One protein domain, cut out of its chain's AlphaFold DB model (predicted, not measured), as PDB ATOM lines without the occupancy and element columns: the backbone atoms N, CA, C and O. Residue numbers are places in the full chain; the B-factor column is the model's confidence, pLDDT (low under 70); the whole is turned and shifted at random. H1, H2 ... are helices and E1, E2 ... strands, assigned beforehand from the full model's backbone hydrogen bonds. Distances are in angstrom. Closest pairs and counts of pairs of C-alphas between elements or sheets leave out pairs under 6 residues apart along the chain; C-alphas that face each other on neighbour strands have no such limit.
ATOM      1  N   ASP A  54     -20.662   2.529 -64.487       92.94
ATOM      2  CA  ASP A  54     -21.009   1.179 -64.883       92.94
ATOM      3  C   ASP A  54     -22.203   0.663 -64.076       92.94
ATOM      4  O   ASP A  54     -22.477   1.105 -62.956       92.94
ATOM      5  N   VAL A  55     -22.906  -0.308 -64.646       93.31
ATOM      6  CA  VAL A  55     -24.033  -1.012 -64.047       93.31
ATOM      7  C   VAL A  55     -23.840  -2.513 -64.193       93.31
ATOM      8  O   VAL A  55     -23.741  -3.051 -65.301       93.31
ATOM      9  N   ILE A  56     -23.871  -3.198 -63.050       93.62
ATOM     10  CA  ILE A  56     -24.052  -4.647 -62.978       93.62
ATOM     11  C   ILE A  56     -25.497  -4.960 -62.602       93.62
ATOM     12  O   ILE A  56     -26.078  -4.334 -61.716       93.62
ATOM     13  N   VAL A  57     -26.060  -5.980 -63.238       90.94
ATOM     14  CA  VAL A  57     -27.322  -6.596 -62.822       90.94
ATOM     15  C   VAL A  57     -27.020  -8.058 -62.546       90.94
ATOM     16  O   VAL A  57     -26.465  -8.744 -63.400       90.94
ATOM     17  N   LEU A  58     -27.356  -8.534 -61.348       86.31
ATOM     18  CA  LEU A  58     -27.251  -9.945 -61.000       86.31
ATOM     19  C   LEU A  58     -28.578 -10.627 -61.330       86.31
ATOM     20  O   LEU A  58     -29.513 -10.531 -60.528       86.31
ATOM     21  N   PRO A  59     -28.686 -11.313 -62.490       71.81
ATOM     22  CA  PRO A  59     -29.911 -12.017 -62.840       71.81
ATOM     23  C   PRO A  59     -30.252 -13.034 -61.746       71.81
ATOM     24  O   PRO A  59     -29.357 -13.547 -61.071       71.81
ATOM     25  N   ASP A  60     -31.542 -13.291 -61.543       75.62
ATOM     26  CA  ASP A  60     -32.099 -14.207 -60.532       75.62
ATOM     27  C   ASP A  60     -31.914 -13.790 -59.065       75.62
ATOM     28  O   ASP A  60     -32.508 -14.419 -58.191       75.62
ATOM     29  N   CYS A  61     -31.107 -12.768 -58.775       74.38
ATOM     30  CA  CYS A  61     -30.845 -12.258 -57.423       74.38
ATOM     31  C   CYS A  61     -31.584 -10.941 -57.126       74.38
ATOM     32  O   CYS A  61     -31.481 -10.428 -56.009       74.38
ATOM     33  N   ASP A  62     -32.279 -10.405 -58.138       80.44
ATOM     34  CA  ASP A  62     -32.955  -9.109 -58.164       80.44
ATOM     35  C   ASP A  62     -32.123  -7.973 -57.543       80.44
ATOM     36  O   ASP A  62     -32.622  -7.166 -56.758       80.44
ATOM     37  N   LEU A  63     -30.830  -7.925 -57.874       87.38
ATOM     38  CA  LEU A  63     -29.906  -6.910 -57.377       87.38
ATOM     39  C   LEU A  63     -29.209  -6.221 -58.547       87.38
ATOM     40  O   LEU A  63     -28.592  -6.884 -59.382       87.38
ATOM     41  N   ALA A  64     -29.289  -4.895 -58.591       90.06
ATOM     42  CA  ALA A  64     -28.619  -4.075 -59.591       90.06
ATOM     43  C   ALA A  64     -27.821  -2.964 -58.910       90.06
ATOM     44  O   ALA A  64     -28.297  -2.347 -57.957       90.06
ATOM     45  N   ILE A  65     -26.601  -2.727 -59.385       90.56
ATOM     46  CA  ILE A  65     -25.656  -1.793 -58.767       90.56
ATOM     47  C   ILE A  65     -25.086  -0.894 -59.841       90.56
ATOM     48  O   ILE A  65     -24.513  -1.388 -60.811       90.56
ATOM     49  N   ARG A  66     -25.194   0.412 -59.619       91.31
ATOM     50  CA  ARG A  66     -24.520   1.439 -60.399       91.31
ATOM     51  C   ARG A  66     -23.323   1.960 -59.619       91.31
ATOM     52  O   ARG A  66     -23.460   2.370 -58.464       91.31
ATOM     53  N   TYR A  67     -22.153   1.941 -60.238       91.19
ATOM     54  CA  TYR A  67     -20.909   2.363 -59.607       91.19
ATOM     55  C   TYR A  67     -20.021   3.145 -60.573       91.19
ATOM     56  O   TYR A  67     -20.119   3.000 -61.784       91.19
ATOM     57  N   ASN A  68     -19.165   4.006 -60.035       86.31
ATOM     58  CA  ASN A  68     -18.257   4.844 -60.809       86.31
ATOM     59  C   ASN A  68     -17.089   4.019 -61.383       86.31
ATOM     60  O   ASN A  68     -16.484   3.220 -60.663       86.31
ATOM     61  N   HIS A  69     -16.732   4.259 -62.646       81.88
ATOM     62  CA  HIS A  69     -15.530   3.688 -63.273       81.88
ATOM     63  C   HIS A  69     -14.357   4.683 -63.350       81.88
ATOM     64  O   HIS A  69     -13.258   4.327 -63.779       81.88
ATOM     65  N   LYS A  70     -14.573   5.936 -62.939       73.38
ATOM     66  CA  LYS A  70     -13.605   7.040 -62.963       73.38
ATOM     67  C   LYS A  70     -12.939   7.204 -61.612       73.38
ATOM     68  O   LYS A  70     -13.245   8.112 -60.842       73.38
ATOM     69  N   THR A  71     -11.998   6.313 -61.349       78.25
ATOM     70  CA  THR A  71     -11.015   6.483 -60.278       78.25
ATOM     71  C   THR A  71      -9.637   6.675 -60.908       78.25
ATOM     72  O   THR A  71      -9.495   6.672 -62.131       78.25
ATOM     73  N   PHE A  72      -8.602   6.865 -60.095       80.56
ATOM     74  CA  PHE A  72      -7.233   6.997 -60.601       80.56
ATOM     75  C   PHE A  72      -6.703   5.701 -61.262       80.56
ATOM     76  O   PHE A  72      -5.709   5.744 -61.985       80.56
ATOM     77  N   VAL A  73      -7.379   4.570 -61.039       86.50
ATOM     78  CA  VAL A  73      -7.173   3.289 -61.731       86.50
ATOM     79  C   VAL A  73      -8.510   2.722 -62.226       86.50
ATOM     80  O   VAL A  73      -9.572   3.106 -61.729       86.50
ATOM     81  N   PRO A  74      -8.510   1.790 -63.191       86.38
ATOM     82  CA  PRO A  74      -9.741   1.129 -63.609       86.38
ATOM     83  C   PRO A  74     -10.414   0.379 -62.453       86.38
ATOM     84  O   PRO A  74      -9.745  -0.280 -61.652       86.38
ATOM     85  N   VAL A  75     -11.744   0.432 -62.398       90.12
ATOM     86  CA  VAL A  75     -12.558  -0.416 -61.518       90.12
ATOM     87  C   VAL A  75     -13.029  -1.626 -62.316       90.12
ATOM     88  O   VAL A  75     -13.463  -1.495 -63.457       90.12
ATOM     89  N   LYS A  76     -12.939  -2.815 -61.724       88.81
ATOM     90  CA  LYS A  76     -13.381  -4.074 -62.333       88.81
ATOM     91  C   LYS A  76     -14.468  -4.714 -61.491       88.81
ATOM     92  O   LYS A  76     -14.395  -4.680 -60.265       88.81
ATOM     93  N   ALA A  77     -15.416  -5.374 -62.149       91.69
ATOM     94  CA  ALA A  77     -16.324  -6.314 -61.509       91.69
ATOM     95  C   ALA A  77     -16.016  -7.739 -61.980       91.69
ATOM     96  O   ALA A  77     -15.728  -7.962 -63.156       91.69
ATOM     97  N   LYS A  78     -16.050  -8.706 -61.064       90.75
ATOM     98  CA  LYS A  78     -15.764 -10.111 -61.368       90.75
ATOM     99  C   LYS A  78     -16.634 -11.039 -60.527       90.75
ATOM    100  O   LYS A  78     -16.785 -10.815 -59.323       90.75
ATOM    101  N   LEU A  79     -17.147 -12.102 -61.147       90.19
ATOM    102  CA  LEU A  79     -17.726 -13.233 -60.426       90.19
ATOM    103  C   LEU A  79     -16.606 -14.019 -59.728       90.19
ATOM    104  O   LEU A  79     -15.595 -14.366 -60.343       90.19
ATOM    105  N   ILE A  80     -16.752 -14.271 -58.430       88.25
ATOM    106  CA  ILE A  80     -15.785 -15.070 -57.682       88.25
ATOM    107  C   ILE A  80     -16.275 -16.511 -57.639       88.25
ATOM    108  O   ILE A  80     -17.269 -16.817 -56.985       88.25
ATOM    109  N   THR A  81     -15.553 -17.390 -58.327       71.94
ATOM    110  CA  THR A  81     -15.895 -18.811 -58.440       71.94
ATOM    111  C   THR A  81     -14.987 -19.732 -57.624       71.94
ATOM    112  O   THR A  81     -15.347 -20.887 -57.415       71.94
ATOM    113  N   GLN A  82     -13.838 -19.247 -57.125       66.12
ATOM    114  CA  GLN A  82     -12.870 -20.023 -56.329       66.12
ATOM    115  C   GLN A  82     -12.207 -19.162 -55.227       66.12
ATOM    116  O   GLN A  82     -12.147 -17.939 -55.346       66.12
ATOM    117  N   ASP A  83     -11.750 -19.807 -54.146       69.12
ATOM    118  CA  ASP A  83     -10.976 -19.263 -53.003       69.12
ATOM    119  C   ASP A  83     -11.630 -18.195 -52.104       69.12
ATOM    120  O   ASP A  83     -11.001 -17.670 -51.181       69.12
ATOM    121  N   HIS A  84     -12.913 -17.889 -52.303       83.69
ATOM    122  CA  HIS A  84     -13.628 -16.947 -51.444       83.69
ATOM    123  C   HIS A  84     -14.106 -17.588 -50.135       83.69
ATOM    124  O   HIS A  84     -14.918 -18.514 -50.139       83.69
ATOM    125  N   VAL A  85     -13.664 -17.049 -48.996       88.00
ATOM    126  CA  VAL A  85     -14.220 -17.407 -47.685       88.00
ATOM    127  C   VAL A  85     -15.556 -16.693 -47.509       88.00
ATOM    128  O   VAL A  85     -15.596 -15.515 -47.151       88.00
ATOM    129  N   SER A  86     -16.646 -17.420 -47.750       90.69
ATOM    130  CA  SER A  86     -18.002 -16.884 -47.629       90.69
ATOM    131  C   SER A  86     -18.336 -16.435 -46.209       90.69
ATOM    132  O   SER A  86     -17.873 -17.039 -45.231       90.69
ATOM    133  N   PHE A  87     -19.195 -15.420 -46.084       93.19
ATOM    134  CA  PHE A  87     -19.660 -14.953 -44.777       93.19
ATOM    135  C   PHE A  87     -20.430 -16.042 -44.031       93.19
ATOM    136  O   PHE A  87     -20.248 -16.207 -42.822       93.19
ATOM    137  N   LEU A  88     -21.272 -16.809 -44.730       93.81
ATOM    138  CA  LEU A  88     -22.092 -17.864 -44.138       93.81
ATOM    139  C   LEU A  88     -21.468 -19.253 -44.305       93.81
ATOM    140  O   LEU A  88     -20.634 -19.501 -45.168       93.81
ATOM    141  N   LYS A  89     -21.891 -20.184 -43.443       92.69
ATOM    142  CA  LYS A  89     -21.551 -21.616 -43.518       92.69
ATOM    143  C   LYS A  89     -22.095 -22.280 -44.781       92.69
ATOM    144  O   LYS A  89     -21.540 -23.269 -45.241       92.69
ATOM    145  N   VAL A  90     -23.225 -21.779 -45.271       91.06
ATOM    146  CA  VAL A  90     -23.820 -22.208 -46.536       91.06
ATOM    147  C   VAL A  90     -23.091 -21.456 -47.647       91.06
ATOM    148  O   VAL A  90     -22.876 -20.261 -47.470       91.06
ATOM    149  N   PRO A  91     -22.706 -22.098 -48.759       89.69
ATOM    150  CA  PRO A  91     -22.132 -21.388 -49.894       89.69
ATOM    151  C   PRO A  91     -23.150 -20.430 -50.542       89.69
ATOM    152  O   PRO A  91     -24.321 -20.799 -50.682       89.69
ATOM    153  N   PRO A  92     -22.733 -19.221 -50.949       91.19
ATOM    154  CA  PRO A  92     -23.557 -18.326 -51.752       91.19
ATOM    155  C   PRO A  92     -23.765 -18.890 -53.158       91.19
ATOM    156  O   PRO A  92     -22.929 -19.624 -53.683       91.19
ATOM    157  N   GLU A  93     -24.874 -18.519 -53.788       89.19
ATOM    158  CA  GLU A  93     -25.151 -18.881 -55.181       89.19
ATOM    159  C   GLU A  93     -24.346 -18.033 -56.158       89.19
ATOM    160  O   GLU A  93     -23.900 -18.524 -57.192       89.19
ATOM    161  N   LYS A  94     -24.164 -16.753 -55.825       88.62
ATOM    162  CA  LYS A  94     -23.353 -15.816 -56.597       88.62
ATOM    163  C   LYS A  94     -22.515 -14.978 -55.652       88.62
ATOM    164  O   LYS A  94     -23.007 -14.511 -54.622       88.62
ATOM    165  N   VAL A  95     -21.263 -14.765 -56.039       91.75
ATOM    166  CA  VAL A  95     -20.357 -13.838 -55.369       91.75
ATOM    167  C   VAL A  95     -19.809 -12.881 -56.400       91.75
ATOM    168  O   VAL A  95     -19.182 -13.314 -57.361       91.75
ATOM    169  N   VAL A  96     -20.012 -11.586 -56.195       92.12
ATOM    170  CA  VAL A  96     -19.441 -10.558 -57.064       92.12
ATOM    171  C   VAL A  96     -18.531  -9.651 -56.273       92.12
ATOM    172  O   VAL A  96     -18.862  -9.208 -55.174       92.12
ATOM    173  N   LYS A  97     -17.375  -9.374 -56.870       92.50
ATOM    174  CA  LYS A  97     -16.402  -8.415 -56.374       92.50
ATOM    175  C   LYS A  97     -16.298  -7.249 -57.338       92.50
ATOM    176  O   LYS A  97     -15.972  -7.471 -58.500       92.50
ATOM    177  N   ILE A  98     -16.502  -6.034 -56.844       92.50
ATOM    178  CA  ILE A  98     -16.188  -4.781 -57.544       92.50
ATOM    179  C   ILE A  98     -14.952  -4.190 -56.862       92.50
ATOM    180  O   ILE A  98     -14.939  -4.110 -55.636       92.50
ATOM    181  N   PHE A  99     -13.892  -3.839 -57.585       90.62
ATOM    182  CA  PHE A  99     -12.627  -3.424 -56.964       90.62
ATOM    183  C   PHE A  99     -11.757  -2.560 -57.872       90.62
ATOM    184  O   PHE A  99     -11.824  -2.668 -59.095       90.62
ATOM    185  N   GLU A 100     -10.905  -1.738 -57.261       90.31
ATOM    186  CA  GLU A 100      -9.844  -1.017 -57.970       90.31
ATOM    187  C   GLU A 100      -8.758  -1.999 -58.452       90.31
ATOM    188  O   GLU A 100      -8.224  -2.788 -57.665       90.31
ATOM    189  N   ASP A 101      -8.398  -1.952 -59.735       88.25
ATOM    190  CA  ASP A 101      -7.441  -2.881 -60.349       88.25
ATOM    191  C   ASP A 101      -5.976  -2.492 -60.094       88.25
ATOM    192  O   ASP A 101      -5.220  -2.097 -60.985       88.25
ATOM    193  N   TYR A 102      -5.573  -2.594 -58.831       89.00
ATOM    194  CA  TYR A 102      -4.238  -2.209 -58.365       89.00
ATOM    195  C   TYR A 102      -3.124  -3.098 -58.904       89.00
ATOM    196  O   TYR A 102      -1.986  -2.644 -59.023       89.00
ATOM    197  N   GLU A 103      -3.452  -4.345 -59.237       85.75
ATOM    198  CA  GLU A 103      -2.504  -5.307 -59.785       85.75
ATOM    199  C   GLU A 103      -1.965  -4.819 -61.132       85.75
ATOM    200  O   GLU A 103      -0.753  -4.656 -61.287       85.75
ATOM    201  N   SER A 104      -2.856  -4.464 -62.065       86.00
ATOM    202  CA  SER A 104      -2.455  -3.903 -63.363       86.00
ATOM    203  C   SER A 104      -1.749  -2.549 -63.236       86.00
ATOM    204  O   SER A 104      -0.994  -2.164 -64.126       86.00
ATOM    205  N   ALA A 105      -1.973  -1.829 -62.134       83.88
ATOM    206  CA  ALA A 105      -1.329  -0.553 -61.833       83.88
ATOM    207  C   ALA A 105      -0.000  -0.691 -61.056       83.88
ATOM    208  O   ALA A 105       0.621   0.320 -60.727       83.88
ATOM    209  N   GLY A 106       0.448  -1.911 -60.735       86.19
ATOM    210  CA  GLY A 106       1.703  -2.155 -60.010       86.19
ATOM    211  C   GLY A 106       1.705  -1.669 -58.554       86.19
ATOM    212  O   GLY A 106       2.770  -1.426 -57.977       86.19
ATOM    213  N   MET A 107       0.531  -1.499 -57.946       85.31
ATOM    214  CA  MET A 107       0.391  -0.982 -56.586       85.31
ATOM    215  C   MET A 107       0.429  -2.103 -55.542       85.31
ATOM    216  O   MET A 107      -0.170  -3.158 -55.715       85.31
ATOM    217  N   LYS A 108       1.118  -1.859 -54.418       84.19
ATOM    218  CA  LYS A 108       1.308  -2.849 -53.334       84.19
ATOM    219  C   LYS A 108       0.305  -2.736 -52.182       84.19
ATOM    220  O   LYS A 108       0.347  -3.540 -51.255       84.19
ATOM    221  N   THR A 109      -0.539  -1.709 -52.181       82.19
ATOM    222  CA  THR A 109      -1.557  -1.502 -51.144       82.19
ATOM    223  C   THR A 109      -2.823  -2.295 -51.459       82.19
ATOM    224  O   THR A 109      -3.057  -2.676 -52.600       82.19
ATOM    225  N   ALA A 110      -3.650  -2.566 -50.448       83.00
ATOM    226  CA  ALA A 110      -4.945  -3.203 -50.677       83.00
ATOM    227  C   ALA A 110      -5.927  -2.188 -51.301       83.00
ATOM    228  O   ALA A 110      -6.083  -1.103 -50.719       83.00
ATOM    229  N   PRO A 111      -6.573  -2.514 -52.438       86.81
ATOM    230  CA  PRO A 111      -7.560  -1.643 -53.068       86.81
ATOM    231  C   PRO A 111      -8.842  -1.548 -52.240       86.81
ATOM    232  O   PRO A 111      -9.131  -2.422 -51.415       86.81
ATOM    233  N   GLU A 112      -9.640  -0.514 -52.492       87.75
ATOM    234  CA  GLU A 112     -11.045  -0.539 -52.099       87.75
ATOM    235  C   GLU A 112     -11.790  -1.621 -52.893       87.75
ATOM    236  O   GLU A 112     -11.562  -1.824 -54.090       87.75
ATOM    237  N   GLN A 113     -12.678  -2.346 -52.214       89.06
ATOM    238  CA  GLN A 113     -13.477  -3.395 -52.833       89.06
ATOM    239  C   GLN A 113     -14.870  -3.502 -52.218       89.06
ATOM    240  O   GLN A 113     -15.065  -3.341 -51.014       89.06
ATOM    241  N   ILE A 114     -15.834  -3.874 -53.045       91.19
ATOM    242  CA  ILE A 114     -17.200  -4.204 -52.665       91.19
ATOM    243  C   ILE A 114     -17.400  -5.683 -52.939       91.19
ATOM    244  O   ILE A 114     -17.055  -6.179 -54.012       91.19
ATOM    245  N   LEU A 115     -17.925  -6.388 -51.947       92.75
ATOM    246  CA  LEU A 115     -18.222  -7.805 -52.001       92.75
ATOM    247  C   LEU A 115     -19.718  -8.008 -51.801       92.75
ATOM    248  O   LEU A 115     -20.318  -7.469 -50.869       92.75
ATOM    249  N   LEU A 116     -20.293  -8.807 -52.686       92.62
ATOM    250  CA  LEU A 116     -21.711  -9.111 -52.731       92.62
ATOM    251  C   LEU A 116     -21.860 -10.616 -52.719       92.62
ATOM    252  O   LEU A 116     -21.336 -11.285 -53.607       92.62
ATOM    253  N   GLU A 117     -22.580 -11.138 -51.739       93.25
ATOM    254  CA  GLU A 117     -22.938 -12.550 -51.686       93.25
ATOM    255  C   GLU A 117     -24.452 -12.684 -51.746       93.25
ATOM    256  O   GLU A 117     -25.164 -12.088 -50.936       93.25
ATOM    257  N   SER A 118     -24.943 -13.476 -52.694       91.88
ATOM    258  CA  SER A 118     -26.366 -13.767 -52.820       91.88
ATOM    259  C   SER A 118     -26.657 -15.203 -52.427       91.88
ATOM    260  O   SER A 118     -25.923 -16.127 -52.784       91.88
ATOM    261  N   TYR A 119     -27.750 -15.385 -51.702       92.19
ATOM    262  CA  TYR A 119     -28.160 -16.657 -51.148       92.19
ATOM    263  C   TYR A 119     -29.641 -16.931 -51.385       92.19
ATOM    264  O   TYR A 119     -30.476 -16.024 -51.408       92.19
ATOM    265  N   ASP A 120     -29.972 -18.214 -51.466       90.19
ATOM    266  CA  ASP A 120     -31.342 -18.708 -51.415       90.19
ATOM    267  C   ASP A 120     -31.826 -18.791 -49.957       90.19
ATOM    268  O   ASP A 120     -31.265 -19.522 -49.129       90.19
ATOM    269  N   VAL A 121     -32.886 -18.045 -49.640       89.75
ATOM    270  CA  VAL A 121     -33.507 -18.037 -48.306       89.75
ATOM    271  C   VAL A 121     -34.053 -19.416 -47.941       89.75
ATOM    272  O   VAL A 121     -33.980 -19.797 -46.773       89.75
ATOM    273  N   GLY A 122     -34.531 -20.200 -48.907       90.19
ATOM    274  CA  GLY A 122     -34.986 -21.573 -48.693       90.19
ATOM    275  C   GLY A 122     -33.871 -22.507 -48.211       90.19
ATOM    276  O   GLY A 122     -34.131 -23.408 -47.416       90.19
ATOM    277  N   LYS A 123     -32.617 -22.253 -48.611       90.44
ATOM    278  CA  LYS A 123     -31.440 -23.026 -48.166       90.44
ATOM    279  C   LYS A 123     -30.891 -22.549 -46.818       90.44
ATOM    280  O   LYS A 123     -30.362 -23.353 -46.050       90.44
ATOM    281  N   ILE A 124     -31.001 -21.256 -46.514       87.75
ATOM    282  CA  ILE A 124     -30.524 -20.681 -45.241       87.75
ATOM    283  C   ILE A 124     -31.530 -20.902 -44.102       87.75
ATOM    284  O   ILE A 124     -31.136 -21.161 -42.956       87.75
ATOM    285  N   GLY A 125     -32.822 -20.759 -44.399       85.25
ATOM    286  CA  GLY A 125     -33.877 -20.544 -43.414       85.25
ATOM    287  C   GLY A 125     -33.787 -19.156 -42.767       85.25
ATOM    288  O   GLY A 125     -33.258 -18.205 -43.342       85.25
ATOM    289  N   THR A 126     -34.288 -19.026 -41.536       85.56
ATOM    290  CA  THR A 126     -34.195 -17.769 -40.781       85.56
ATOM    291  C   THR A 126     -32.736 -17.376 -40.547       85.56
ATOM    292  O   THR A 126     -31.945 -18.145 -39.990       85.56
ATOM    293  N   PHE A 127     -32.382 -16.154 -40.941       88.38
ATOM    294  CA  PHE A 127     -31.034 -15.635 -40.761       88.38
ATOM    295  C   PHE A 127     -30.718 -15.347 -39.282       88.38
ATOM    296  O   PHE A 127     -31.410 -14.569 -38.610       88.38
ATOM    297  N   ALA A 128     -29.617 -15.925 -38.799       86.88
ATOM    298  CA  ALA A 128     -29.120 -15.783 -37.436       86.88
ATOM    299  C   ALA A 128     -27.584 -15.784 -37.398       86.88
ATOM    300  O   ALA A 128     -26.929 -16.379 -38.253       86.88
ATOM    301  N   PHE A 129     -27.004 -15.156 -36.372       86.00
ATOM    302  CA  PHE A 129     -25.552 -14.989 -36.220       86.00
ATOM    303  C   PHE A 129     -24.773 -16.319 -36.221       86.00
ATOM    304  O   PHE A 129     -23.672 -16.411 -36.755       86.00
ATOM    305  N   ASN A 130     -25.366 -17.392 -35.689       90.06
ATOM    306  CA  ASN A 130     -24.765 -18.733 -35.673       90.06
ATOM    307  C   ASN A 130     -24.561 -19.348 -37.075       90.06
ATOM    308  O   ASN A 130     -23.970 -20.429 -37.184       90.06
ATOM    309  N   ARG A 131     -25.055 -18.700 -38.138       92.06
ATOM    310  CA  ARG A 131     -24.850 -19.092 -39.535       92.06
ATOM    311  C   ARG A 131     -23.519 -18.610 -40.109       92.06
ATOM    312  O   ARG A 131     -23.153 -19.115 -41.165       92.06
ATOM    313  N   PHE A 132     -22.793 -17.705 -39.448       93.69
ATOM    314  CA  PHE A 132     -21.490 -17.247 -39.938       93.69
ATOM    315  C   PHE A 132     -20.450 -18.374 -39.991       93.69
ATOM    316  O   PHE A 132     -20.423 -19.270 -39.139       93.69
ATOM    317  N   ASN A 133     -19.598 -18.328 -41.014       93.44
ATOM    318  CA  ASN A 133     -18.517 -19.279 -41.233       93.44
ATOM    319  C   ASN A 133     -17.416 -19.110 -40.169       93.44
ATOM    320  O   ASN A 133     -17.046 -17.990 -39.817       93.44
ATOM    321  N   LYS A 134     -16.869 -20.218 -39.656       93.00
ATOM    322  CA  LYS A 134     -15.839 -20.194 -38.607       93.00
ATOM    323  C   LYS A 134     -14.545 -19.503 -39.082       93.00
ATOM    324  O   LYS A 134     -14.145 -18.556 -38.417       93.00
ATOM    325  N   PRO A 135     -13.939 -19.889 -40.221       91.69
ATOM    326  CA  PRO A 135     -12.838 -19.153 -40.841       91.69
ATOM    327  C   PRO A 135     -13.030 -17.631 -40.929       91.69
ATOM    328  O   PRO A 135     -12.109 -16.877 -40.618       91.69
ATOM    329  N   PHE A 136     -14.229 -17.161 -41.294       90.50
ATOM    330  CA  PHE A 136     -14.531 -15.728 -41.321       90.50
ATOM    331  C   PHE A 136     -14.452 -15.119 -39.911       90.50
ATOM    332  O   PHE A 136     -13.717 -14.157 -39.688       90.50
ATOM    333  N   LEU A 137     -15.117 -15.730 -38.927       90.81
ATOM    334  CA  LEU A 137     -15.079 -15.292 -37.523       90.81
ATOM    335  C   LEU A 137     -13.679 -15.377 -36.888       90.81
ATOM    336  O   LEU A 137     -13.357 -14.614 -35.981       90.81
ATOM    337  N   ASP A 138     -12.817 -16.281 -37.350       89.62
ATOM    338  CA  ASP A 138     -11.465 -16.428 -36.808       89.62
ATOM    339  C   ASP A 138     -10.557 -15.239 -37.181       89.62
ATOM    340  O   ASP A 138      -9.582 -14.971 -36.476       89.62
ATOM    341  N   THR A 139     -10.895 -14.471 -38.222       84.62
ATOM    342  CA  THR A 139     -10.139 -13.281 -38.668       84.62
ATOM    343  C   THR A 139     -10.823 -11.955 -38.316       84.62
ATOM    344  O   THR A 139     -10.175 -10.904 -38.288       84.62
ATOM    345  N   ALA A 140     -12.107 -12.008 -37.966       87.06
ATOM    346  CA  ALA A 140     -12.969 -10.856 -37.757       87.06
ATOM    347  C   ALA A 140     -13.603 -10.837 -36.359       87.06
ATOM    348  O   ALA A 140     -14.028 -11.857 -35.827       87.06
ATOM    349  N   ARG A 141     -13.758  -9.648 -35.775       90.62
ATOM    350  CA  ARG A 141     -14.649  -9.437 -34.627       90.62
ATOM    351  C   ARG A 141     -15.949  -8.837 -35.139       90.62
ATOM    352  O   ARG A 141     -15.988  -7.655 -35.468       90.62
ATOM    353  N   VAL A 142     -16.979  -9.668 -35.241       92.38
ATOM    354  CA  VAL A 142     -18.284  -9.285 -35.792       92.38
ATOM    355  C   VAL A 142     -19.253  -8.993 -34.655       92.38
ATOM    356  O   VAL A 142     -19.375  -9.800 -33.732       92.38
ATOM    357  N   ARG A 143     -19.961  -7.866 -34.725       93.19
ATOM    358  CA  ARG A 143     -21.048  -7.531 -33.797       93.19
ATOM    359  C   ARG A 143     -22.252  -6.985 -34.546       93.19
ATOM    360  O   ARG A 143     -22.085  -6.238 -35.504       93.19
ATOM    361  N   GLU A 144     -23.449  -7.356 -34.112       94.12
ATOM    362  CA  GLU A 144     -24.679  -6.764 -34.641       94.12
ATOM    363  C   GLU A 144     -24.787  -5.309 -34.173       94.12
ATOM    364  O   GLU A 144     -24.501  -4.993 -33.016       94.12
ATOM    365  N   VAL A 145     -25.164  -4.427 -35.091       93.88
ATOM    366  CA  VAL A 145     -25.370  -2.998 -34.847       93.88
ATOM    367  C   VAL A 145     -26.710  -2.584 -35.440       93.88
ATOM    368  O   VAL A 145     -27.176  -3.163 -36.420       93.88
ATOM    369  N   GLN A 146     -27.343  -1.577 -34.845       93.38
ATOM    370  CA  GLN A 146     -28.582  -1.014 -35.368       93.38
ATOM    371  C   GLN A 146     -28.290   0.327 -36.031       93.38
ATOM    372  O   GLN A 146     -27.720   1.225 -35.412       93.38
ATOM    373  N   PHE A 147     -28.695   0.449 -37.289       91.00
ATOM    374  CA  PHE A 147     -28.631   1.682 -38.059       91.00
ATOM    375  C   PHE A 147     -30.036   2.092 -38.480       91.00
ATOM    376  O   PHE A 147     -30.900   1.239 -38.677       91.00
ATOM    377  N   THR A 148     -30.254   3.398 -38.623       90.00
ATOM    378  CA  THR A 148     -31.475   3.908 -39.246       90.00
ATOM    379  C   THR A 148     -31.457   3.607 -40.746       90.00
ATOM    380  O   THR A 148     -30.382   3.415 -41.328       90.00
ATOM    381  N   ASN A 149     -32.625   3.585 -41.389       86.19
ATOM    382  CA  ASN A 149     -32.709   3.342 -42.830       86.19
ATOM    383  C   ASN A 149     -31.937   4.403 -43.623       86.19
ATOM    384  O   ASN A 149     -31.285   4.058 -44.598       86.19
ATOM    385  N   GLU A 150     -31.909   5.656 -43.164       86.12
ATOM    386  CA  GLU A 150     -31.147   6.737 -43.802       86.12
ATOM    387  C   GLU A 150     -29.641   6.470 -43.734       86.12
ATOM    388  O   GLU A 150     -28.914   6.703 -44.703       86.12
ATOM    389  N   ARG A 151     -29.147   5.936 -42.605       86.50
ATOM    390  CA  ARG A 151     -27.737   5.545 -42.501       86.50
ATOM    391  C   ARG A 151     -27.435   4.377 -43.429       86.50
ATOM    392  O   ARG A 151     -26.425   4.428 -44.120       86.50
ATOM    393  N   VAL A 152     -28.290   3.356 -43.479       87.44
ATOM    394  CA  VAL A 152     -28.076   2.221 -44.391       87.44
ATOM    395  C   VAL A 152     -28.135   2.674 -45.848       87.44
ATOM    396  O   VAL A 152     -27.255   2.302 -46.618       87.44
ATOM    397  N   ALA A 153     -29.097   3.523 -46.215       83.38
ATOM    398  CA  ALA A 153     -29.227   4.119 -47.544       83.38
ATOM    399  C   ALA A 153     -27.937   4.823 -47.963       83.38
ATOM    400  O   ALA A 153     -27.389   4.536 -49.023       83.38
ATOM    401  N   LYS A 154     -27.389   5.670 -47.081       81.12
ATOM    402  CA  LYS A 154     -26.119   6.366 -47.316       81.12
ATOM    403  C   LYS A 154     -24.950   5.400 -47.546       81.12
ATOM    404  O   LYS A 154     -24.118   5.651 -48.407       81.12
ATOM    405  N   GLU A 155     -24.873   4.320 -46.773       81.06
ATOM    406  CA  GLU A 155     -23.754   3.363 -46.812       81.06
ATOM    407  C   GLU A 155     -23.826   2.381 -47.994       81.06
ATOM    408  O   GLU A 155     -22.809   1.851 -48.445       81.06
ATOM    409  N   THR A 156     -25.036   2.117 -48.487       81.19
ATOM    410  CA  THR A 156     -25.303   1.101 -49.518       81.19
ATOM    411  C   THR A 156     -25.674   1.691 -50.877       81.19
ATOM    412  O   THR A 156     -25.559   0.995 -51.882       81.19
ATOM    413  N   GLY A 157     -26.107   2.953 -50.930       80.00
ATOM    414  CA  GLY A 157     -26.694   3.576 -52.118       80.00
ATOM    415  C   GLY A 157     -28.148   3.163 -52.379       80.00
ATOM    416  O   GLY A 157     -28.661   3.430 -53.464       80.00
ATOM    417  N   LEU A 158     -28.809   2.489 -51.428       81.31
ATOM    418  CA  LEU A 158     -30.226   2.131 -51.538       81.31
ATOM    419  C   LEU A 158     -31.105   3.378 -51.503       81.31
ATOM    420  O   LEU A 158     -30.946   4.229 -50.629       81.31
ATOM    421  N   SER A 159     -32.091   3.441 -52.393       77.81
ATOM    422  CA  SER A 159     -33.163   4.427 -52.273       77.81
ATOM    423  C   SER A 159     -34.028   4.142 -51.039       77.81
ATOM    424  O   SER A 159     -34.199   2.989 -50.638       77.81
ATOM    425  N   GLU A 160     -34.646   5.174 -50.458       74.75
ATOM    426  CA  GLU A 160     -35.593   4.995 -49.345       74.75
ATOM    427  C   GLU A 160     -36.747   4.045 -49.718       74.75
ATOM    428  O   GLU A 160     -37.198   3.238 -48.906       74.75
ATOM    429  N   THR A 161     -37.169   4.069 -50.984       76.00
ATOM    430  CA  THR A 161     -38.211   3.181 -51.509       76.00
ATOM    431  C   THR A 161     -37.768   1.718 -51.580       76.00
ATOM    432  O   THR A 161     -38.613   0.827 -51.469       76.00
ATOM    433  N   SER A 162     -36.463   1.442 -51.687       75.75
ATOM    434  CA  SER A 162     -35.926   0.073 -51.703       75.75
ATOM    435  C   SER A 162     -36.171  -0.664 -50.383       75.75
ATOM    436  O   SER A 162     -36.301  -1.887 -50.380       75.75
ATOM    437  N   PHE A 163     -36.312   0.049 -49.256       80.56
ATOM    438  CA  PHE A 163     -36.590  -0.583 -47.962       80.56
ATOM    439  C   PHE A 163     -37.989  -1.196 -47.873       80.56
ATOM    440  O   PHE A 163     -38.192  -2.093 -47.061       80.56
ATOM    441  N   HIS A 164     -38.939  -0.797 -48.724       81.50
ATOM    442  CA  HIS A 164     -40.260  -1.436 -48.760       81.50
ATOM    443  C   HIS A 164     -40.206  -2.885 -49.253       81.50
ATOM    444  O   HIS A 164     -41.027  -3.702 -48.843       81.50
ATOM    445  N   ALA A 165     -39.244  -3.212 -50.119       78.06
ATOM    446  CA  ALA A 165     -39.049  -4.571 -50.616       78.06
ATOM    447  C   ALA A 165     -38.248  -5.450 -49.635       78.06
ATOM    448  O   ALA A 165     -38.295  -6.679 -49.717       78.06
ATOM    449  N   ILE A 166     -37.521  -4.831 -48.698       87.50
ATOM    450  CA  ILE A 166     -36.682  -5.511 -47.711       87.50
ATOM    451  C   ILE A 166     -37.539  -5.946 -46.521       87.50
ATOM    452  O   ILE A 166     -37.938  -5.150 -45.678       87.50
ATOM    453  N   THR A 167     -37.784  -7.251 -46.426       89.62
ATOM    454  CA  THR A 167     -38.562  -7.854 -45.328       89.62
ATOM    455  C   THR A 167     -37.799  -7.904 -44.008       89.62
ATOM    456  O   THR A 167     -38.400  -7.874 -42.936       89.62
ATOM    457  N   ALA A 168     -36.469  -7.986 -44.073       90.31
ATOM    458  CA  ALA A 168     -35.599  -7.883 -42.915       90.31
ATOM    459  C   ALA A 168     -34.248  -7.297 -43.322       90.31
ATOM    460  O   ALA A 168     -33.655  -7.703 -44.321       90.31
ATOM    461  N   LEU A 169     -33.754  -6.376 -42.503       92.00
ATOM    462  CA  LEU A 169     -32.450  -5.752 -42.645       92.00
ATOM    463  C   LEU A 169     -31.686  -5.932 -41.340       92.00
ATOM    464  O   LEU A 169     -32.174  -5.542 -40.280       92.00
ATOM    465  N   LYS A 170     -30.492  -6.517 -41.408       93.50
ATOM    466  CA  LYS A 170     -29.585  -6.604 -40.257       93.50
ATOM    467  C   LYS A 170     -28.231  -6.033 -40.623       93.50
ATOM    468  O   LYS A 170     -27.714  -6.317 -41.701       93.50
ATOM    469  N   SER A 171     -27.661  -5.250 -39.717       94.50
ATOM    470  CA  SER A 171     -26.361  -4.614 -39.915       94.50
ATOM    471  C   SER A 171     -25.352  -5.174 -38.926       94.50
ATOM    472  O   SER A 171     -25.666  -5.422 -37.762       94.50
ATOM    473  N   PHE A 172     -24.125  -5.370 -39.385       94.00
ATOM    474  CA  PHE A 172     -23.034  -5.874 -38.564       94.00
ATOM    475  C   PHE A 172     -21.810  -4.993 -38.752       94.00
ATOM    476  O   PHE A 172     -21.449  -4.668 -39.878       94.00
ATOM    477  N   GLU A 173     -21.150  -4.639 -37.656       92.69
ATOM    478  CA  GLU A 173     -19.800  -4.096 -37.717       92.69
ATOM    479  C   GLU A 173     -18.792  -5.237 -37.662       92.69
ATOM    480  O   GLU A 173     -18.874  -6.127 -36.808       92.69
ATOM    481  N   VAL A 174     -17.821  -5.176 -38.562       92.00
ATOM    482  CA  VAL A 174     -16.709  -6.105 -38.654       92.00
ATOM    483  C   VAL A 174     -15.428  -5.359 -38.321       92.00
ATOM    484  O   VAL A 174     -15.038  -4.435 -39.028       92.00
ATOM    485  N   VAL A 175     -14.755  -5.786 -37.254       90.81
ATOM    486  CA  VAL A 175     -13.457  -5.247 -36.839       90.81
ATOM    487  C   VAL A 175     -12.386  -6.325 -37.021       90.81
ATOM    488  O   VAL A 175     -12.290  -7.229 -36.180       90.81
ATOM    489  N   PRO A 176     -11.579  -6.264 -38.095       84.94
ATOM    490  CA  PRO A 176     -10.502  -7.223 -38.337       84.94
ATOM    491  C   PRO A 176      -9.472  -7.261 -37.198       84.94
ATOM    492  O   PRO A 176      -9.299  -6.290 -36.453       84.94
ATOM    493  N   LYS A 177      -8.776  -8.395 -37.042       82.75
ATOM    494  CA  LYS A 177      -7.781  -8.585 -35.968       82.75
ATOM    495  C   LYS A 177      -6.468  -7.807 -36.168       82.75
ATOM    496  O   LYS A 177      -5.756  -7.622 -35.186       82.75
ATOM    497  N   SER A 178      -6.134  -7.348 -37.378       72.25
ATOM    498  CA  SER A 178      -4.876  -6.631 -37.650       72.25
ATOM    499  C   SER A 178      -4.984  -5.689 -38.853       72.25
ATOM    500  O   SER A 178      -5.484  -6.108 -39.891       72.25
ATOM    501  N   GLY A 179      -4.481  -4.454 -38.710       66.88
ATOM    502  CA  GLY A 179      -4.089  -3.520 -39.786       66.88
ATOM    503  C   GLY A 179      -5.174  -2.973 -40.726       66.88
ATOM    504  O   GLY A 179      -4.972  -1.920 -41.327       66.88
ATOM    505  N   GLU A 180      -6.307  -3.656 -40.848       75.69
ATOM    506  CA  GLU A 180      -7.430  -3.282 -41.701       75.69
ATOM    507  C   GLU A 180      -8.433  -2.392 -40.963       75.69
ATOM    508  O   GLU A 180      -8.623  -2.477 -39.745       75.69
ATOM    509  N   THR A 181      -9.107  -1.543 -41.729       79.88
ATOM    510  CA  THR A 181     -10.161  -0.671 -41.219       79.88
ATOM    511  C   THR A 181     -11.435  -1.470 -40.944       79.88
ATOM    512  O   THR A 181     -11.766  -2.371 -41.721       79.88
ATOM    513  N   PRO A 182     -12.181  -1.146 -39.871       86.81
ATOM    514  CA  PRO A 182     -13.524  -1.671 -39.682       86.81
ATOM    515  C   PRO A 182     -14.425  -1.416 -40.891       86.81
ATOM    516  O   PRO A 182     -14.322  -0.388 -41.558       86.81
ATOM    517  N   TYR A 183     -15.344  -2.335 -41.146       89.00
ATOM    518  CA  TYR A 183     -16.336  -2.191 -42.207       89.00
ATOM    519  C   TYR A 183     -17.686  -2.744 -41.774       89.00
ATOM    520  O   TYR A 183     -17.789  -3.471 -40.783       89.00
ATOM    521  N   TYR A 184     -18.726  -2.403 -42.529       91.31
ATOM    522  CA  TYR A 184     -20.083  -2.852 -42.257       91.31
ATOM    523  C   TYR A 184     -20.526  -3.927 -43.239       91.31
ATOM    524  O   TYR A 184     -20.164  -3.924 -44.419       91.31
ATOM    525  N   LEU A 185     -21.321  -4.849 -42.714       93.62
ATOM    526  CA  LEU A 185     -21.996  -5.895 -43.456       93.62
ATOM    527  C   LEU A 185     -23.498  -5.688 -43.317       93.62
ATOM    528  O   LEU A 185     -24.024  -5.656 -42.203       93.62
ATOM    529  N   PHE A 186     -24.180  -5.561 -44.451       93.50
ATOM    530  CA  PHE A 186     -25.624  -5.362 -44.519       93.50
ATOM    531  C   PHE A 186     -26.279  -6.616 -45.087       93.50
ATOM    532  O   PHE A 186     -26.030  -6.993 -46.230       93.50
ATOM    533  N   VAL A 187     -27.103  -7.268 -44.271       93.94
ATOM    534  CA  VAL A 187     -27.896  -8.438 -44.650       93.94
ATOM    535  C   VAL A 187     -29.291  -7.968 -45.015       93.94
ATOM    536  O   VAL A 187     -30.059  -7.572 -44.139       93.94
ATOM    537  N   MET A 188     -29.610  -8.025 -46.301       91.50
ATOM    538  CA  MET A 188     -30.891  -7.609 -46.862       91.50
ATOM    539  C   MET A 188     -31.674  -8.847 -47.284       91.50
ATOM    540  O   MET A 188     -31.229  -9.604 -48.148       91.50
ATOM    541  N   VAL A 189     -32.832  -9.066 -46.669       91.06
ATOM    542  CA  VAL A 189     -33.712 -10.193 -46.985       91.06
ATOM    543  C   VAL A 189     -34.861  -9.709 -47.859       91.06
ATOM    544  O   VAL A 189     -35.754  -8.995 -47.399       91.06
ATOM    545  N   THR A 190     -34.853 -10.147 -49.112       87.50
ATOM    546  CA  THR A 190     -35.867  -9.883 -50.136       87.50
ATOM    547  C   THR A 190     -36.301 -11.219 -50.735       87.50
ATOM    548  O   THR A 190     -35.711 -11.655 -51.726       87.50
ATOM    549  N   PRO A 191     -37.259 -11.931 -50.108       85.25
ATOM    550  CA  PRO A 191     -37.619 -13.291 -50.494       85.25
ATOM    551  C   PRO A 191     -37.894 -13.419 -52.003       85.25
ATOM    552  O   PRO A 191     -38.602 -12.577 -52.552       85.25
ATOM    553  N   PRO A 192     -37.348 -14.456 -52.670       88.31
ATOM    554  CA  PRO A 192     -36.684 -15.636 -52.096       88.31
ATOM    555  C   PRO A 192     -35.177 -15.459 -51.809       88.31
ATOM    556  O   PRO A 192     -34.482 -16.438 -51.535       88.31
ATOM    557  N   ARG A 193     -34.644 -14.234 -51.877       90.12
ATOM    558  CA  ARG A 193     -33.207 -13.941 -51.793       90.12
ATOM    559  C   ARG A 193     -32.783 -13.289 -50.487       90.12
ATOM    560  O   ARG A 193     -33.523 -12.543 -49.848       90.12
ATOM    561  N   LEU A 194     -31.545 -13.573 -50.109       92.12
ATOM    562  CA  LEU A 194     -30.806 -12.849 -49.088       92.12
ATOM    563  C   LEU A 194     -29.512 -12.361 -49.726       92.12
ATOM    564  O   LEU A 194     -28.723 -13.161 -50.223       92.12
ATOM    565  N   ASN A 195     -29.304 -11.051 -49.707       91.56
ATOM    566  CA  ASN A 195     -28.116 -10.410 -50.248       91.56
ATOM    567  C   ASN A 195     -27.294  -9.840 -49.093       91.56
ATOM    568  O   ASN A 195     -27.808  -9.093 -48.258       91.56
ATOM    569  N   ILE A 196     -26.018 -10.206 -49.039       93.69
ATOM    570  CA  ILE A 196     -25.048  -9.612 -48.128       93.69
ATOM    571  C   ILE A 196     -24.196  -8.628 -48.919       93.69
ATOM    572  O   ILE A 196     -23.475  -9.026 -49.833       93.69
ATOM    573  N   PHE A 197     -24.276  -7.354 -48.547       92.69
ATOM    574  CA  PHE A 197     -23.474  -6.275 -49.114       92.69
ATOM    575  C   PHE A 197     -22.375  -5.876 -48.136       92.69
ATOM    576  O   PHE A 197     -22.645  -5.602 -46.962       92.69
ATOM    577  N   VAL A 198     -21.141  -5.801 -48.630       91.50
ATOM    578  CA  VAL A 198     -19.982  -5.338 -47.867       91.50
ATOM    579  C   VAL A 198     -19.135  -4.413 -48.719       91.50
ATOM    580  O   VAL A 198     -18.755  -4.765 -49.829       91.50
ATOM    581  N   ARG A 199     -18.741  -3.276 -48.155       88.00
ATOM    582  CA  ARG A 199     -17.695  -2.414 -48.708       88.00
ATOM    583  C   ARG A 199     -16.488  -2.443 -47.782       88.00
ATOM    584  O   ARG A 199     -16.604  -2.107 -46.609       88.00
ATOM    585  N   LYS A 200     -15.330  -2.835 -48.306       86.69
ATOM    586  CA  LYS A 200     -14.041  -2.761 -47.618       86.69
ATOM    587  C   LYS A 200     -13.240  -1.614 -48.209       86.69
ATOM    588  O   LYS A 200     -12.913  -1.637 -49.393       86.69
ATOM    589  N   MET A 201     -12.928  -0.632 -47.375       81.56
ATOM    590  CA  MET A 201     -12.149   0.533 -47.777       81.56
ATOM    591  C   MET A 201     -10.700   0.153 -48.095       81.56
ATOM    592  O   MET A 201     -10.176  -0.837 -47.579       81.56
ATOM    593  N   ARG A 202     -10.036   0.989 -48.899       80.31
ATOM    594  CA  ARG A 202      -8.588   0.922 -49.125       80.31
ATOM    595  C   ARG A 202      -7.828   0.862 -47.798       80.31
ATOM    596  O   ARG A 202      -8.185   1.549 -46.835       80.31
ATOM    597  N   GLY A 203      -6.725   0.113 -47.767       70.44
ATOM    598  CA  GLY A 203      -5.836   0.092 -46.603       70.44
ATOM    599  C   GLY A 203      -5.430   1.513 -46.195       70.44
ATOM    600  O   GLY A 203      -5.047   2.304 -47.054       70.44
ATOM    601  N   THR A 204      -5.513   1.821 -44.894       66.44
ATOM    602  CA  THR A 204      -5.287   3.137 -44.242       66.44
ATOM    603  C   THR A 204      -6.434   4.160 -44.290       66.44
ATOM    604  O   THR A 204      -6.397   5.109 -43.503       66.44
ATOM    605  N   SER A 205      -7.486   3.958 -45.094       68.94
ATOM    606  CA  SER A 205      -8.699   4.794 -45.023       68.94
ATOM    607  C   SER A 205      -9.506   4.414 -43.785       68.94
ATOM    608  O   SER A 205      -9.872   3.253 -43.659       68.94
ATOM    609  N   ARG A 206      -9.738   5.340 -42.844       61.84
ATOM    610  CA  ARG A 206     -10.332   5.027 -41.523       61.84
ATOM    611  C   ARG A 206     -11.816   5.348 -41.382       61.84
ATOM    612  O   ARG A 206     -12.422   4.905 -40.410       61.84
ATOM    613  N   THR A 207     -12.388   6.119 -42.299       57.50
ATOM    614  CA  THR A 207     -13.790   6.542 -42.231       57.50
ATOM    615  C   THR A 207     -14.389   6.643 -43.631       57.50
ATOM    616  O   THR A 207     -13.670   6.798 -44.616       57.50
ATOM    617  N   PHE A 208     -15.718   6.587 -43.702       59.59
ATOM    618  CA  PHE A 208     -16.498   6.908 -44.904       59.59
ATOM    619  C   PHE A 208     -16.517   8.412 -45.217       59.59
ATOM    620  O   PHE A 208     -17.160   8.829 -46.174       59.59
ATOM    621  N   ASP A 209     -15.867   9.238 -44.388       54.66
ATOM    622  CA  ASP A 209     -15.783  10.682 -44.623       54.66
ATOM    623  C   ASP A 209     -14.755  11.014 -45.711       54.66
ATOM    624  O   ASP A 209     -14.788  12.104 -46.277       54.66
ATOM    625  N   PHE A 210     -13.843  10.081 -46.010       55.84
ATOM    626  CA  PHE A 210     -13.000  10.171 -47.193       55.84
ATOM    627  C   PHE A 210     -13.820   9.762 -48.413       55.84
ATOM    628  O   PHE A 210     -14.482   8.726 -48.384       55.84
ATOM    629  N   ASP A 211     -13.757  10.583 -49.460       62.56
ATOM    630  CA  ASP A 211     -14.426  10.346 -50.739       62.56
ATOM    631  C   ASP A 211     -14.103   8.917 -51.226       62.56
ATOM    632  O   ASP A 211     -12.925   8.617 -51.473       62.56
ATOM    633  N   PRO A 212     -15.084   7.989 -51.234       75.25
ATOM    634  CA  PRO A 212     -14.811   6.588 -51.512       75.25
ATOM    635  C   PRO A 212     -14.300   6.456 -52.938       75.25
ATOM    636  O   PRO A 212     -14.856   7.049 -53.861       75.25
ATOM    637  N   ALA A 213     -13.265   5.646 -53.143       77.38
ATOM    638  CA  ALA A 213     -12.691   5.529 -54.474       77.38
ATOM    639  C   ALA A 213     -13.681   4.841 -55.424       77.38
ATOM    640  O   ALA A 213     -13.919   5.321 -56.527       77.38
ATOM    641  N   VAL A 214     -14.339   3.767 -54.976       82.50
ATOM    642  CA  VAL A 214     -15.386   3.086 -55.753       82.50
ATOM    643  C   VAL A 214     -16.754   3.639 -55.371       82.50
ATOM    644  O   VAL A 214     -17.452   3.085 -54.527       82.50
ATOM    645  N   ILE A 215     -17.191   4.738 -55.969       79.81
ATOM    646  CA  ILE A 215     -18.489   5.336 -55.617       79.81
ATOM    647  C   ILE A 215     -19.621   4.421 -56.109       79.81
ATOM    648  O   ILE A 215     -19.812   4.282 -57.312       79.81
ATOM    649  N   VAL A 216     -20.383   3.800 -55.197       83.81
ATOM    650  CA  VAL A 216     -21.675   3.187 -55.563       83.81
ATOM    651  C   VAL A 216     -22.680   4.306 -55.486       83.81
ATOM    652  O   VAL A 216     -22.980   4.788 -54.396       83.81
ATOM    653  N   SER A 217     -23.133   4.757 -56.647       82.75
ATOM    654  CA  SER A 217     -24.070   5.866 -56.722       82.75
ATOM    655  C   SER A 217     -25.489   5.399 -56.448       82.75
ATOM    656  O   SER A 217     -26.267   6.156 -55.873       82.75
ATOM    657  N   GLN A 218     -25.834   4.169 -56.843       86.12
ATOM    658  CA  GLN A 218     -27.178   3.624 -56.668       86.12
ATOM    659  C   GLN A 218     -27.147   2.098 -56.517       86.12
ATOM    660  O   GLN A 218     -26.445   1.396 -57.249       86.12
ATOM    661  N   LEU A 219     -27.954   1.583 -55.592       86.31
ATOM    662  CA  LEU A 219     -28.229   0.160 -55.400       86.31
ATOM    663  C   LEU A 219     -29.743  -0.051 -55.455       86.31
ATOM    664  O   LEU A 219     -30.488   0.635 -54.757       86.31
ATOM    665  N   ARG A 220     -30.204  -1.008 -56.262       85.81
ATOM    666  CA  ARG A 220     -31.620  -1.383 -56.357       85.81
ATOM    667  C   ARG A 220     -31.795  -2.849 -55.994       85.81
ATOM    668  O   ARG A 220     -31.116  -3.709 -56.555       85.81
ATOM    669  N   VAL A 221     -32.722  -3.108 -55.075       84.88
ATOM    670  CA  VAL A 221     -33.106  -4.455 -54.636       84.88
ATOM    671  C   VAL A 221     -34.558  -4.687 -55.037       84.88
ATOM    672  O   VAL A 221     -35.427  -3.898 -54.667       84.88
ATOM    673  N   VAL A 222     -34.816  -5.776 -55.760       80.88
ATOM    674  CA  VAL A 222     -36.098  -6.109 -56.407       80.88
ATOM    675  C   VAL A 222     -36.388  -5.249 -57.649       80.88
ATOM    676  O   VAL A 222     -35.896  -4.134 -57.799       80.88
TER     677      VAL A 222
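Overview. This is residues 54 to 222 of the 302 residues of an uncharacterized protein of bacterium ADurb.Bin425 (UniProt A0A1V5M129). A long, twisted sheet of seven strands has a small three-stranded sheet, E1, E2 and E10, partly face to face with it, and the short helix H3 lies over the same face of the long sheet, next to E10. The links 80 to 93 and 125 to 133 pass over the opposite face, and the E4 to E5 loop reaches out at one end. The printed part has 169 residues with four short helices and ten strands, in the order E1 E2 E3 E4 E5 H1 H2 E6 H3 H4 E7 E8 E9 E10; both sheets are antiparallel, ordered E3-E4-E5-E9-E8-E7-E6 and E1-E2-E10. The class is mixed, helices and strands, and the whole is compact and rounded, with a radius of gyration of the C-alphas of 15.3 A and spans of 43 by 34 by 32 A.

Along the chain. E1, residues 54 to 58, begins at C-alpha 54 (-21.009, 1.179, -64.883). E2 is 63 to 68, E3 75 to 79, E4 94 to 100 with 20.1 A, and E5 113 to 120 with 23.6 A. H1 is 121 to 124, H2 134 to 139, E6 140 to 145, H3 149 to 156 and H4 160 to 164. E7, 168 to 176, spans 25.5 A; E8, 183 to 190, spans 22.4 A; E9, 193 to 200, spans 22.6 A. E10, 216 to 221, ends at C-alpha 221 (-33.106, -4.455, -54.636).

Arrangement. In the large sheet, E3 E4 E5 and E7 E8 E9 are meanders, each strand the antiparallel neighbour of the one before. N 115 of E5 and O 198 of E9 are 2.8 A apart, within hydrogen-bond range, as are N 143 of E6 and O 173 of E7 at 2.9 A. The sheets form a sandwich, two sheets face to face, 10.0 A centre to centre where they face, with strands at 23 degrees. In the small sheet, N 66 of E2 and O 218 of E10 are 2.9 A apart. H3 is on the large sheet, across its strands at a height of 9.9 A; its closest C-alpha pair with E10 is Thr 156 and Leu 219, 6.6 A. H3 touches H4, closest C-alphas Ala 153 and Glu 160, 6.7 A. H4 only grazes the small sheet, and H1 and H2 only graze the large one. Every O i to N i+4 pair is within hydrogen-bond range in H3, 1 of 2 in H2 and 0 of 1 in H4, where 2 of 2 O i to N i+3 pairs are; H1 is too short for such a pair.

Size, cuts and confidence. The C-alphas farthest apart, of Gly 106 and Thr 126, are 43.6 A apart. The printed part has no cut. The links E3 to E4, E4 to E5 and E9 to E10 are long. Mean pLDDT of the printed part is 85.6; residues 82 to 83, 179 and 204 to 211 are under 70.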